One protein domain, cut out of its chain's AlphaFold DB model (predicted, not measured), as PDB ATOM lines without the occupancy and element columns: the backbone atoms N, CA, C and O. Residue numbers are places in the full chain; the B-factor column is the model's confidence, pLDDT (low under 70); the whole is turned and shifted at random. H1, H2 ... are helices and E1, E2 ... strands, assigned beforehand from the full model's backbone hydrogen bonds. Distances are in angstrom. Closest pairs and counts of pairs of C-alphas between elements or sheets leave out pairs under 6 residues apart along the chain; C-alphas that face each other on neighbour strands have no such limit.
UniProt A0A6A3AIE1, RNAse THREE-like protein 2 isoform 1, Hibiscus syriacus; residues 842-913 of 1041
ATOM      1  N   CYS A 842      76.341 -51.687  12.050       93.25
ATOM      2  CA  CYS A 842      75.312 -50.893  11.366       93.25
ATOM      3  C   CYS A 842      75.480 -50.866   9.831       93.25
ATOM      4  O   CYS A 842      74.518 -50.561   9.121       93.25
ATOM      5  N   LEU A 843      76.667 -51.236   9.321       93.69
ATOM      6  CA  LEU A 843      76.981 -51.321   7.889       93.69
ATOM      7  C   LEU A 843      76.127 -52.364   7.144       93.69
ATOM      8  O   LEU A 843      75.886 -52.208   5.946       93.69
ATOM      9  N   PHE A 844      75.658 -53.408   7.830       91.19
ATOM     10  CA  PHE A 844      74.784 -54.436   7.255       91.19
ATOM     11  C   PHE A 844      73.332 -53.926   7.104       91.19
ATOM     12  O   PHE A 844      72.951 -52.975   7.796       91.19
ATOM     13  N   PRO A 845      72.491 -54.510   6.225       82.19
ATOM     14  CA  PRO A 845      71.077 -54.130   6.086       82.19
ATOM     15  C   PRO A 845      70.236 -54.353   7.358       82.19
ATOM     16  O   PRO A 845      70.630 -55.066   8.284       82.19
ATOM     17  N   SER A 846      69.044 -53.748   7.416       72.94
ATOM     18  CA  SER A 846      68.198 -53.791   8.618       72.94
ATOM     19  C   SER A 846      67.691 -55.205   8.921       72.94
ATOM     20  O   SER A 846      67.007 -55.827   8.112       72.94
ATOM     21  N   GLY A 847      68.032 -55.736  10.100       66.44
ATOM     22  CA  GLY A 847      67.646 -57.087  10.507       66.44
ATOM     23  C   GLY A 847      68.266 -58.220   9.675       66.44
ATOM     24  O   GLY A 847      67.736 -59.335   9.714       66.44
ATOM     25  N   PHE A 848      69.347 -57.955   8.938       77.94
ATOM     26  CA  PHE A 848      70.085 -58.934   8.138       77.94
ATOM     27  C   PHE A 848      70.752 -60.017   9.021       77.94
ATOM     28  O   PHE A 848      71.251 -59.684  10.099       77.94
ATOM     29  N   PRO A 849      70.777 -61.297   8.597       78.88
ATOM     30  CA  PRO A 849      71.513 -62.356   9.287       78.88
ATOM     31  C   PRO A 849      73.006 -62.303   8.930       78.88
ATOM     32  O   PRO A 849      73.374 -62.419   7.763       78.88
ATOM     33  N   ILE A 850      73.870 -62.156   9.935       86.06
ATOM     34  CA  ILE A 850      75.325 -62.027   9.773       86.06
ATOM     35  C   ILE A 850      75.997 -63.300  10.314       86.06
ATOM     36  O   ILE A 850      75.759 -63.663  11.472       86.06
ATOM     37  N   ARG A 851      76.846 -63.980   9.518       88.00
ATOM     38  CA  ARG A 851      77.652 -65.115  10.015       88.00
ATOM     39  C   ARG A 851      78.662 -64.583  11.040       88.00
ATOM     40  O   ARG A 851      79.441 -63.682  10.725       88.00
ATOM     41  N   LYS A 852      78.681 -65.150  12.252       90.56
ATOM     42  CA  LYS A 852      79.527 -64.687  13.378       90.56
ATOM     43  C   LYS A 852      81.008 -64.571  12.987       90.56
ATOM     44  O   LYS A 852      81.662 -63.581  13.300       90.56
ATOM     45  N   ILE A 853      81.504 -65.551  12.231       88.88
ATOM     46  CA  ILE A 853      82.900 -65.620  11.785       88.88
ATOM     47  C   ILE A 853      83.278 -64.545  10.750       88.88
ATOM     48  O   ILE A 853      84.368 -63.988  10.829       88.88
ATOM     49  N   GLU A 854      82.383 -64.194   9.821       89.19
ATOM     50  CA  GLU A 854      82.649 -63.151   8.815       89.19
ATOM     51  C   GLU A 854      82.733 -61.767   9.463       89.19
ATOM     52  O   GLU A 854      83.619 -60.979   9.136       89.19
ATOM     53  N   LEU A 855      81.856 -61.501  10.438       94.38
ATOM     54  CA  LEU A 855      81.873 -60.277  11.236       94.38
ATOM     55  C   LEU A 855      83.182 -60.130  12.024       94.38
ATOM     56  O   LEU A 855      83.791 -59.061  12.005       94.38
ATOM     57  N   ILE A 856      83.658 -61.212  12.647       94.31
ATOM     58  CA  ILE A 856      84.947 -61.222  13.351       94.31
ATOM     59  C   ILE A 856      86.108 -60.999  12.371       94.31
ATOM     60  O   ILE A 856      86.966 -60.162  12.639       94.31
ATOM     61  N   HIS A 857      86.127 -61.662  11.210       92.25
ATOM     62  CA  HIS A 857      87.157 -61.418  10.191       92.25
ATOM     63  C   HIS A 857      87.127 -59.981   9.638       92.25
ATOM     64  O   HIS A 857      88.180 -59.454   9.274       92.25
ATOM     65  N   CYS A 858      85.964 -59.324   9.588       94.94
ATOM     66  CA  CYS A 858      85.862 -57.900   9.250       94.94
ATOM     67  C   CYS A 858      86.488 -57.005  10.332       94.94
ATOM     68  O   CYS A 858      87.271 -56.114  10.012       94.94
ATOM     69  N   TRP A 859      86.185 -57.258  11.613       95.81
ATOM     70  CA  TRP A 859      86.778 -56.520  12.737       95.81
ATOM     71  C   TRP A 859      88.302 -56.698  12.823       95.81
ATOM     72  O   TRP A 859      89.002 -55.748  13.176       95.81
ATOM     73  N   ILE A 860      88.816 -57.883  12.464       92.56
ATOM     74  CA  ILE A 860      90.256 -58.141  12.309       92.56
ATOM     75  C   ILE A 860      90.829 -57.258  11.195       92.56
ATOM     76  O   ILE A 860      91.712 -56.456  11.472       92.56
ATOM     77  N   GLY A 861      90.293 -57.343   9.970       92.00
ATOM     78  CA  GLY A 861      90.830 -56.609   8.817       92.00
ATOM     79  C   GLY A 861      90.787 -55.084   8.966       92.00
ATOM     80  O   GLY A 861      91.741 -54.391   8.610       92.00
ATOM     81  N   GLU A 862      89.724 -54.523   9.552       93.00
ATOM     82  CA  GLU A 862      89.693 -53.081   9.831       93.00
ATOM     83  C   GLU A 862      90.692 -52.684  10.941       93.00
ATOM     84  O   GLU A 862      91.182 -51.555  10.961       93.00
ATOM     85  N   GLY A 863      91.102 -53.618  11.806       91.38
ATOM     86  CA  GLY A 863      91.994 -53.360  12.940       91.38
ATOM     87  C   GLY A 863      91.262 -52.832  14.177       91.38
ATOM     88  O   GLY A 863      91.798 -51.991  14.893       91.38
ATOM     89  N   LEU A 864      90.030 -53.298  14.417       92.31
ATOM     90  CA  LEU A 864      89.252 -52.983  15.627       92.31
ATOM     91  C   LEU A 864      89.623 -53.865  16.834       92.31
ATOM     92  O   LEU A 864      89.211 -53.580  17.960       92.31
ATOM     93  N   LEU A 865      90.370 -54.945  16.590       90.94
ATOM     94  CA  LEU A 865      90.844 -55.907  17.584       90.94
ATOM     95  C   LEU A 865      92.351 -55.730  17.832       90.94
ATOM     96  O   LEU A 865      93.067 -55.174  16.999       90.94
ATOM     97  N   ASP A 866      92.841 -56.204  18.977       80.25
ATOM     98  CA  ASP A 866      94.248 -56.066  19.352       80.25
ATOM     99  C   ASP A 866      95.143 -56.957  18.478       80.25
ATOM    100  O   ASP A 866      94.845 -58.127  18.223       80.25
ATOM    101  N   GLN A 867      96.306 -56.435  18.079       69.75
ATOM    102  CA  GLN A 867      97.318 -57.221  17.372       69.75
ATOM    103  C   GLN A 867      97.973 -58.236  18.325       69.75
ATOM    104  O   GLN A 867      98.916 -57.931  19.056       69.75
ATOM    105  N   HIS A 868      97.459 -59.466  18.320       69.75
ATOM    106  CA  HIS A 868      98.042 -60.610  19.021       69.75
ATOM    107  C   HIS A 868      98.944 -61.447  18.101       69.75
ATOM    108  O   HIS A 868      98.813 -61.434  16.881       69.75
ATOM    109  N   THR A 869      99.842 -62.240  18.691       61.91
ATOM    110  CA  THR A 869     100.863 -63.026  17.970       61.91
ATOM    111  C   THR A 869     100.329 -64.206  17.147       61.91
ATOM    112  O   THR A 869     101.111 -64.871  16.472       61.91
ATOM    113  N   ASN A 870      99.024 -64.500  17.188       79.06
ATOM    114  CA  ASN A 870      98.386 -65.472  16.302       79.06
ATOM    115  C   ASN A 870      96.900 -65.152  16.054       79.06
ATOM    116  O   ASN A 870      96.207 -64.584  16.901       79.06
ATOM    117  N   LEU A 871      96.407 -65.577  14.886       78.94
ATOM    118  CA  LEU A 871      95.037 -65.338  14.419       78.94
ATOM    119  C   LEU A 871      93.970 -65.945  15.346       78.94
ATOM    120  O   LEU A 871      92.894 -65.375  15.502       78.94
ATOM    121  N   SER A 872      94.260 -67.075  16.000       83.12
ATOM    122  CA  SER A 872      93.334 -67.714  16.942       83.12
ATOM    123  C   SER A 872      93.100 -66.874  18.200       83.12
ATOM    124  O   SER A 872      91.967 -66.809  18.669       83.12
ATOM    125  N   SER A 873      94.112 -66.168  18.716       83.69
ATOM    126  CA  SER A 873      93.935 -65.234  19.835       83.69
ATOM    127  C   SER A 873      93.068 -64.035  19.443       83.69
ATOM    128  O   SER A 873      92.173 -63.666  20.202       83.69
ATOM    129  N   VAL A 874      93.281 -63.451  18.256       85.25
ATOM    130  CA  VAL A 874      92.468 -62.314  17.779       85.25
ATOM    131  C   VAL A 874      91.029 -62.755  17.492       85.25
ATOM    132  O   VAL A 874      90.083 -62.079  17.891       85.25
ATOM    133  N   ARG A 875      90.831 -63.946  16.906       87.62
ATOM    134  CA  ARG A 875      89.495 -64.537  16.754       87.62
ATOM    135  C   ARG A 875      88.810 -64.733  18.107       87.62
ATOM    136  O   ARG A 875      87.661 -64.330  18.245       87.62
ATOM    137  N   ASN A 876      89.492 -65.300  19.104       88.38
ATOM    138  CA  ASN A 876      88.924 -65.499  20.443       88.38
ATOM    139  C   ASN A 876      88.531 -64.169  21.112       88.38
ATOM    140  O   ASN A 876      87.508 -64.110  21.793       88.38
ATOM    141  N   GLN A 877      89.293 -63.090  20.885       91.19
ATOM    142  CA  GLN A 877      88.893 -61.744  21.301       91.19
ATOM    143  C   GLN A 877      87.619 -61.283  20.569       91.19
ATOM    144  O   GLN A 877      86.711 -60.758  21.208       91.19
ATOM    145  N   GLY A 878      87.511 -61.536  19.262       92.31
ATOM    146  CA  GLY A 878      86.297 -61.285  18.483       92.31
ATOM    147  C   GLY A 878      85.068 -62.030  19.018       92.31
ATOM    148  O   GLY A 878      84.038 -61.402  19.245       92.31
ATOM    149  N   GLU A 879      85.180 -63.334  19.298       91.81
ATOM    150  CA  GLU A 879      84.091 -64.141  19.883       91.81
ATOM    151  C   GLU A 879      83.684 -63.599  21.278       91.81
ATOM    152  O   GLU A 879      82.497 -63.530  21.596       91.81
ATOM    153  N   TYR A 880      84.642 -63.131  22.096       90.75
ATOM    154  CA  TYR A 880      84.374 -62.496  23.400       90.75
ATOM    155  C   TYR A 880      83.645 -61.144  23.281       90.75
ATOM    156  O   TYR A 880      82.692 -60.880  24.022       90.75
ATOM    157  N   ILE A 881      84.058 -60.285  22.342       93.44
ATOM    158  CA  ILE A 881      83.379 -59.009  22.071       93.44
ATOM    159  C   ILE A 881      81.966 -59.264  21.536       93.44
ATOM    160  O   ILE A 881      81.013 -58.630  21.983       93.44
ATOM    161  N   LEU A 882      81.812 -60.233  20.635       91.31
ATOM    162  CA  LEU A 882      80.524 -60.634  20.083       91.31
ATOM    163  C   LEU A 882      79.573 -61.157  21.171       91.31
ATOM    164  O   LEU A 882      78.431 -60.703  21.243       91.31
ATOM    165  N   GLY A 883      80.063 -62.030  22.058       84.25
ATOM    166  CA  GLY A 883      79.339 -62.470  23.251       84.25
ATOM    167  C   GLY A 883      78.917 -61.292  24.130       84.25
ATOM    168  O   GLY A 883      77.744 -61.171  24.464       84.25
ATOM    169  N   SER A 884      79.823 -60.342  24.384       83.25
ATOM    170  CA  SER A 884      79.530 -59.128  25.164       83.25
ATOM    171  C   SER A 884      78.419 -58.253  24.553       83.25
ATOM    172  O   SER A 884      77.681 -57.597  25.287       83.25
ATOM    173  N   LEU A 885      78.266 -58.235  23.222       88.00
ATOM    174  CA  LEU A 885      77.190 -57.506  22.531       88.00
ATOM    175  C   LEU A 885      75.843 -58.250  22.554       88.00
ATOM    176  O   LEU A 885      74.792 -57.606  22.623       88.00
ATOM    177  N   ILE A 886      75.868 -59.586  22.539       83.31
ATOM    178  CA  ILE A 886      74.684 -60.437  22.747       83.31
ATOM    179  C   ILE A 886      74.213 -60.320  24.208       83.31
ATOM    180  O   ILE A 886      73.041 -60.038  24.464       83.31
ATOM    181  N   ASP A 887      75.136 -60.418  25.167       76.38
ATOM    182  CA  ASP A 887      74.884 -60.265  26.606       76.38
ATOM    183  C   ASP A 887      74.384 -58.863  26.975       76.38
ATOM    184  O   ASP A 887      73.651 -58.712  27.951       76.38
ATOM    185  N   ALA A 888      74.716 -57.831  26.191       76.38
ATOM    186  CA  ALA A 888      74.159 -56.482  26.319       76.38
ATOM    187  C   ALA A 888      72.754 -56.322  25.691       76.38
ATOM    188  O   ALA A 888      72.168 -55.240  25.777       76.38
ATOM    189  N   CYS A 889      72.208 -57.368  25.054       79.94
ATOM    190  CA  CYS A 889      70.995 -57.328  24.223       79.94
ATOM    191  C   CYS A 889      71.064 -56.296  23.072       79.94
ATOM    192  O   CYS A 889      70.035 -55.770  22.645       79.94
ATOM    193  N   LEU A 890      72.269 -56.000  22.569       83.62
ATOM    194  CA  LEU A 890      72.498 -55.125  21.409       83.62
ATOM    195  C   LEU A 890      72.563 -55.906  20.085       83.62
ATOM    196  O   LEU A 890      72.308 -55.341  19.021       83.62
ATOM    197  N   LEU A 891      72.861 -57.206  20.159       85.94
ATOM    198  CA  LEU A 891      72.691 -58.176  19.080       85.94
ATOM    199  C   LEU A 891      71.763 -59.310  19.539       85.94
ATOM    200  O   LEU A 891      71.773 -59.713  20.701       85.94
ATOM    201  N   GLU A 892      70.968 -59.825  18.609       81.94
ATOM    202  CA  GLU A 892      70.135 -61.015  18.770       81.94
ATOM    203  C   GLU A 892      70.928 -62.240  18.298       81.94
ATOM    204  O   GLU A 892      71.412 -62.259  17.162       81.94
ATOM    205  N   ASP A 893      71.041 -63.270  19.141       77.31
ATOM    206  CA  ASP A 893      71.564 -64.573  18.719       77.31
ATOM    207  C   ASP A 893      70.428 -65.406  18.109       77.31
ATOM    208  O   ASP A 893      69.423 -65.679  18.768       77.31
ATOM    209  N   VAL A 894      70.549 -65.760  16.826       68.19
ATOM    210  CA  VAL A 894      69.462 -66.387  16.047       68.19
ATOM    211  C   VAL A 894      69.706 -67.884  15.864       68.19
ATOM    212  O   VAL A 894      68.765 -68.681  15.875       68.19
ATOM    213  N   ARG A 895      70.976 -68.262  15.686       66.19
ATOM    214  CA  ARG A 895      71.495 -69.636  15.608       66.19
ATOM    215  C   ARG A 895      72.933 -69.635  16.124       66.19
ATOM    216  O   ARG A 895      73.571 -68.589  16.154       66.19
ATOM    217  N   SER A 896      73.473 -70.811  16.438       71.88
ATOM    218  CA  SER A 896      74.858 -71.005  16.906       71.88
ATOM    219  C   SER A 896      75.914 -70.183  16.152       71.88
ATOM    220  O   SER A 896      76.858 -69.701  16.771       71.88
ATOM    221  N   ASP A 897      75.726 -69.976  14.850       80.44
ATOM    222  CA  ASP A 897      76.628 -69.338  13.892       80.44
ATOM    223  C   ASP A 897      76.135 -67.986  13.325       80.44
ATOM    224  O   ASP A 897      76.866 -67.364  12.551       80.44
ATOM    225  N   ILE A 898      74.937 -67.500  13.697       82.44
ATOM    226  CA  ILE A 898      74.303 -66.306  13.094       82.44
ATOM    227  C   ILE A 898      73.778 -65.329  14.155       82.44
ATOM    228  O   ILE A 898      72.916 -65.681  14.963       82.44
ATOM    229  N   VAL A 899      74.213 -64.068  14.055       86.50
ATOM    230  CA  VAL A 899      73.647 -62.922  14.794       86.50
ATOM    231  C   VAL A 899      72.828 -61.998  13.893       86.50
ATOM    232  O   VAL A 899      72.939 -62.024  12.665       86.50
ATOM    233  N   LYS A 900      72.021 -61.144  14.521       84.94
ATOM    234  CA  LYS A 900      71.204 -60.109  13.882       84.94
ATOM    235  C   LYS A 900      71.195 -58.843  14.744       84.94
ATOM    236  O   LYS A 900      71.190 -58.929  15.966       84.94
ATOM    237  N   MET A 901      71.147 -57.663  14.127       85.88
ATOM    238  CA  MET A 901      70.866 -56.411  14.844       85.88
ATOM    239  C   MET A 901      69.377 -56.056  14.723       85.88
ATOM    240  O   MET A 901      68.828 -56.044  13.617       85.88
ATOM    241  N   HIS A 902      68.723 -55.759  15.850       79.62
ATOM    242  CA  HIS A 902      67.334 -55.287  15.880       79.62
ATOM    243  C   HIS A 902      67.231 -53.921  15.176       79.62
ATOM    244  O   HIS A 902      68.079 -53.053  15.374       79.62
ATOM    245  N   ASP A 903      66.177 -53.705  14.383       76.69
ATOM    246  CA  ASP A 903      66.006 -52.513  13.533       76.69
ATOM    247  C   ASP A 903      66.176 -51.175  14.292       76.69
ATOM    248  O   ASP A 903      67.012 -50.363  13.915       76.69
ATOM    249  N   VAL A 904      65.494 -50.976  15.426       76.88
ATOM    250  CA  VAL A 904      65.647 -49.790  16.294       76.88
ATOM    251  C   VAL A 904      67.070 -49.637  16.858       76.88
ATOM    252  O   VAL A 904      67.550 -48.517  17.010       76.88
ATOM    253  N   ILE A 905      67.770 -50.734  17.163       83.81
ATOM    254  CA  ILE A 905      69.152 -50.680  17.671       83.81
ATOM    255  C   ILE A 905      70.117 -50.254  16.554       83.81
ATOM    256  O   ILE A 905      71.029 -49.463  16.799       83.81
ATOM    257  N   ARG A 906      69.857 -50.678  15.311       86.31
ATOM    258  CA  ARG A 906      70.557 -50.183  14.118       86.31
ATOM    259  C   ARG A 906      70.253 -48.711  13.844       86.31
ATOM    260  O   ARG A 906      71.179 -47.963  13.545       86.31
ATOM    261  N   ASP A 907      68.998 -48.280  13.998       79.94
ATOM    262  CA  ASP A 907      68.603 -46.869  13.876       79.94
ATOM    263  C   ASP A 907      69.386 -45.986  14.881       79.94
ATOM    264  O   ASP A 907      69.845 -44.895  14.537       79.94
ATOM    265  N   VAL A 908      69.606 -46.484  16.107       83.94
ATOM    266  CA  VAL A 908      70.426 -45.835  17.149       83.94
ATOM    267  C   VAL A 908      71.919 -45.844  16.801       83.94
ATOM    268  O   VAL A 908      72.571 -44.813  16.955       83.94
ATOM    269  N   ALA A 909      72.469 -46.955  16.302       88.69
ATOM    270  CA  ALA A 909      73.871 -47.030  15.880       88.69
ATOM    271  C   ALA A 909      74.176 -46.062  14.721       88.69
ATOM    272  O   ALA A 909      75.160 -45.325  14.777       88.69
ATOM    273  N   LEU A 910      73.293 -46.000  13.716       84.44
ATOM    274  CA  LEU A 910      73.385 -45.050  12.602       84.44
ATOM    275  C   LEU A 910      73.321 -43.598  13.089       84.44
ATOM    276  O   LEU A 910      74.107 -42.764  12.638       84.44
ATOM    277  N   TRP A 911      72.435 -43.298  14.045       84.38
ATOM    278  CA  TRP A 911      72.372 -41.978  14.671       84.38
ATOM    279  C   TRP A 911      73.684 -41.613  15.384       84.38
ATOM    280  O   TRP A 911      74.225 -40.543  15.109       84.38
ATOM    281  N   ILE A 912      74.249 -42.511  16.200       85.25
ATOM    282  CA  ILE A 912      75.537 -42.289  16.883       85.25
ATOM    283  C   ILE A 912      76.662 -42.029  15.866       85.25
ATOM    284  O   ILE A 912      77.436 -41.093  16.044       85.25
ATOM    285  N   THR A 913      76.729 -42.786  14.762       86.19
ATOM    286  CA  THR A 913      77.722 -42.523  13.700       86.19
ATOM    287  C   THR A 913      77.480 -41.208  12.955       86.19
ATOM    288  O   THR A 913      78.435 -40.589  12.502       86.19
TER     289      THR A 913
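Overview. This is residues 842 to 913 of the 1041 residues of the protein "RNAse THREE-like protein 2 isoform 1" of Hibiscus syriacus (UniProt A0A6A3AIE1). Two helices, H1 and H2, cross at a steep angle, and each reaches a small sheet of three short strands with one end, while a third helix, H3, follows the sheet's inner strand E3 and is set off from the other two. The printed part has 72 residues, with three named helices and three named strands in the order E1 H1 H2 E2 E3 H3. The sheet runs E1 E3 E2, all antiparallel, and the class is mixed, helices and strands. The whole is compact, with a radius of gyration of the C-alphas of 12.4 A and spans of 38 by 28 by 19 A.

Arrangement. Start at E1, residues 849 to 851, an edge strand, and look across to E3, residues 898 to 900, the inner strand. They are antiparallel at 139 degrees, with N 850 and O 899 2.9 A apart, within hydrogen-bond range. On the other side of E3 you find E2, residues 892 to 895, the other edge strand, antiparallel at 153 degrees, with N 892 and O 900 2.8 A apart, within hydrogen-bond range; E2 and E3 form a hairpin. Go on from E1 into H1, residues 852 to 862, which is on the sheet but only grazes it, with its residues 852 to 855. H2, residues 871 to 887, also is on the sheet and only grazes it, with its residues 882 to 887. H1 and H2 touch, the closest C-alphas being those of Ile 856 and Gly 878, 5.3 A apart, and they run opposite ways at a steep tilt of 64 degrees. E1, H1, H2 and E2 make a split strand-helix-strand unit, two strands running the same way with E3 between them, and its crossover is right-handed. H3, residues 903 to 913, is not on the sheet and is apart from H1 and H2. In H1, H2 and H3 every O i to N i+4 pair is within hydrogen-bond range.

Along the chain. Find C-alpha 849 at (71.513, -62.356, 9.287), where E1 begins its 6.8 A. From C-alpha 852 H1 runs 15.8 A to C-alpha 862. Find C-alpha 871 at (95.037, -65.338, 14.419); from there H2 runs 24.1 A to C-alpha 887. E2 covers 9.3 A and E3 7.0 A. H3 runs 15.4 A and ends at C-alpha 913, at (77.722, -42.523, 13.700).

Size, cuts and confidence. The two C-alphas farthest apart are those of Thr 869 and Val 904, at 37.7 A. The printed part has no cut. The link from H1 to H2 is short, with 8 residues, and the other links are tight. The mean pLDDT of the printed part is 84.2; look for values under 70 at residue 847, residues 867 to 869 and residues 894 to 895.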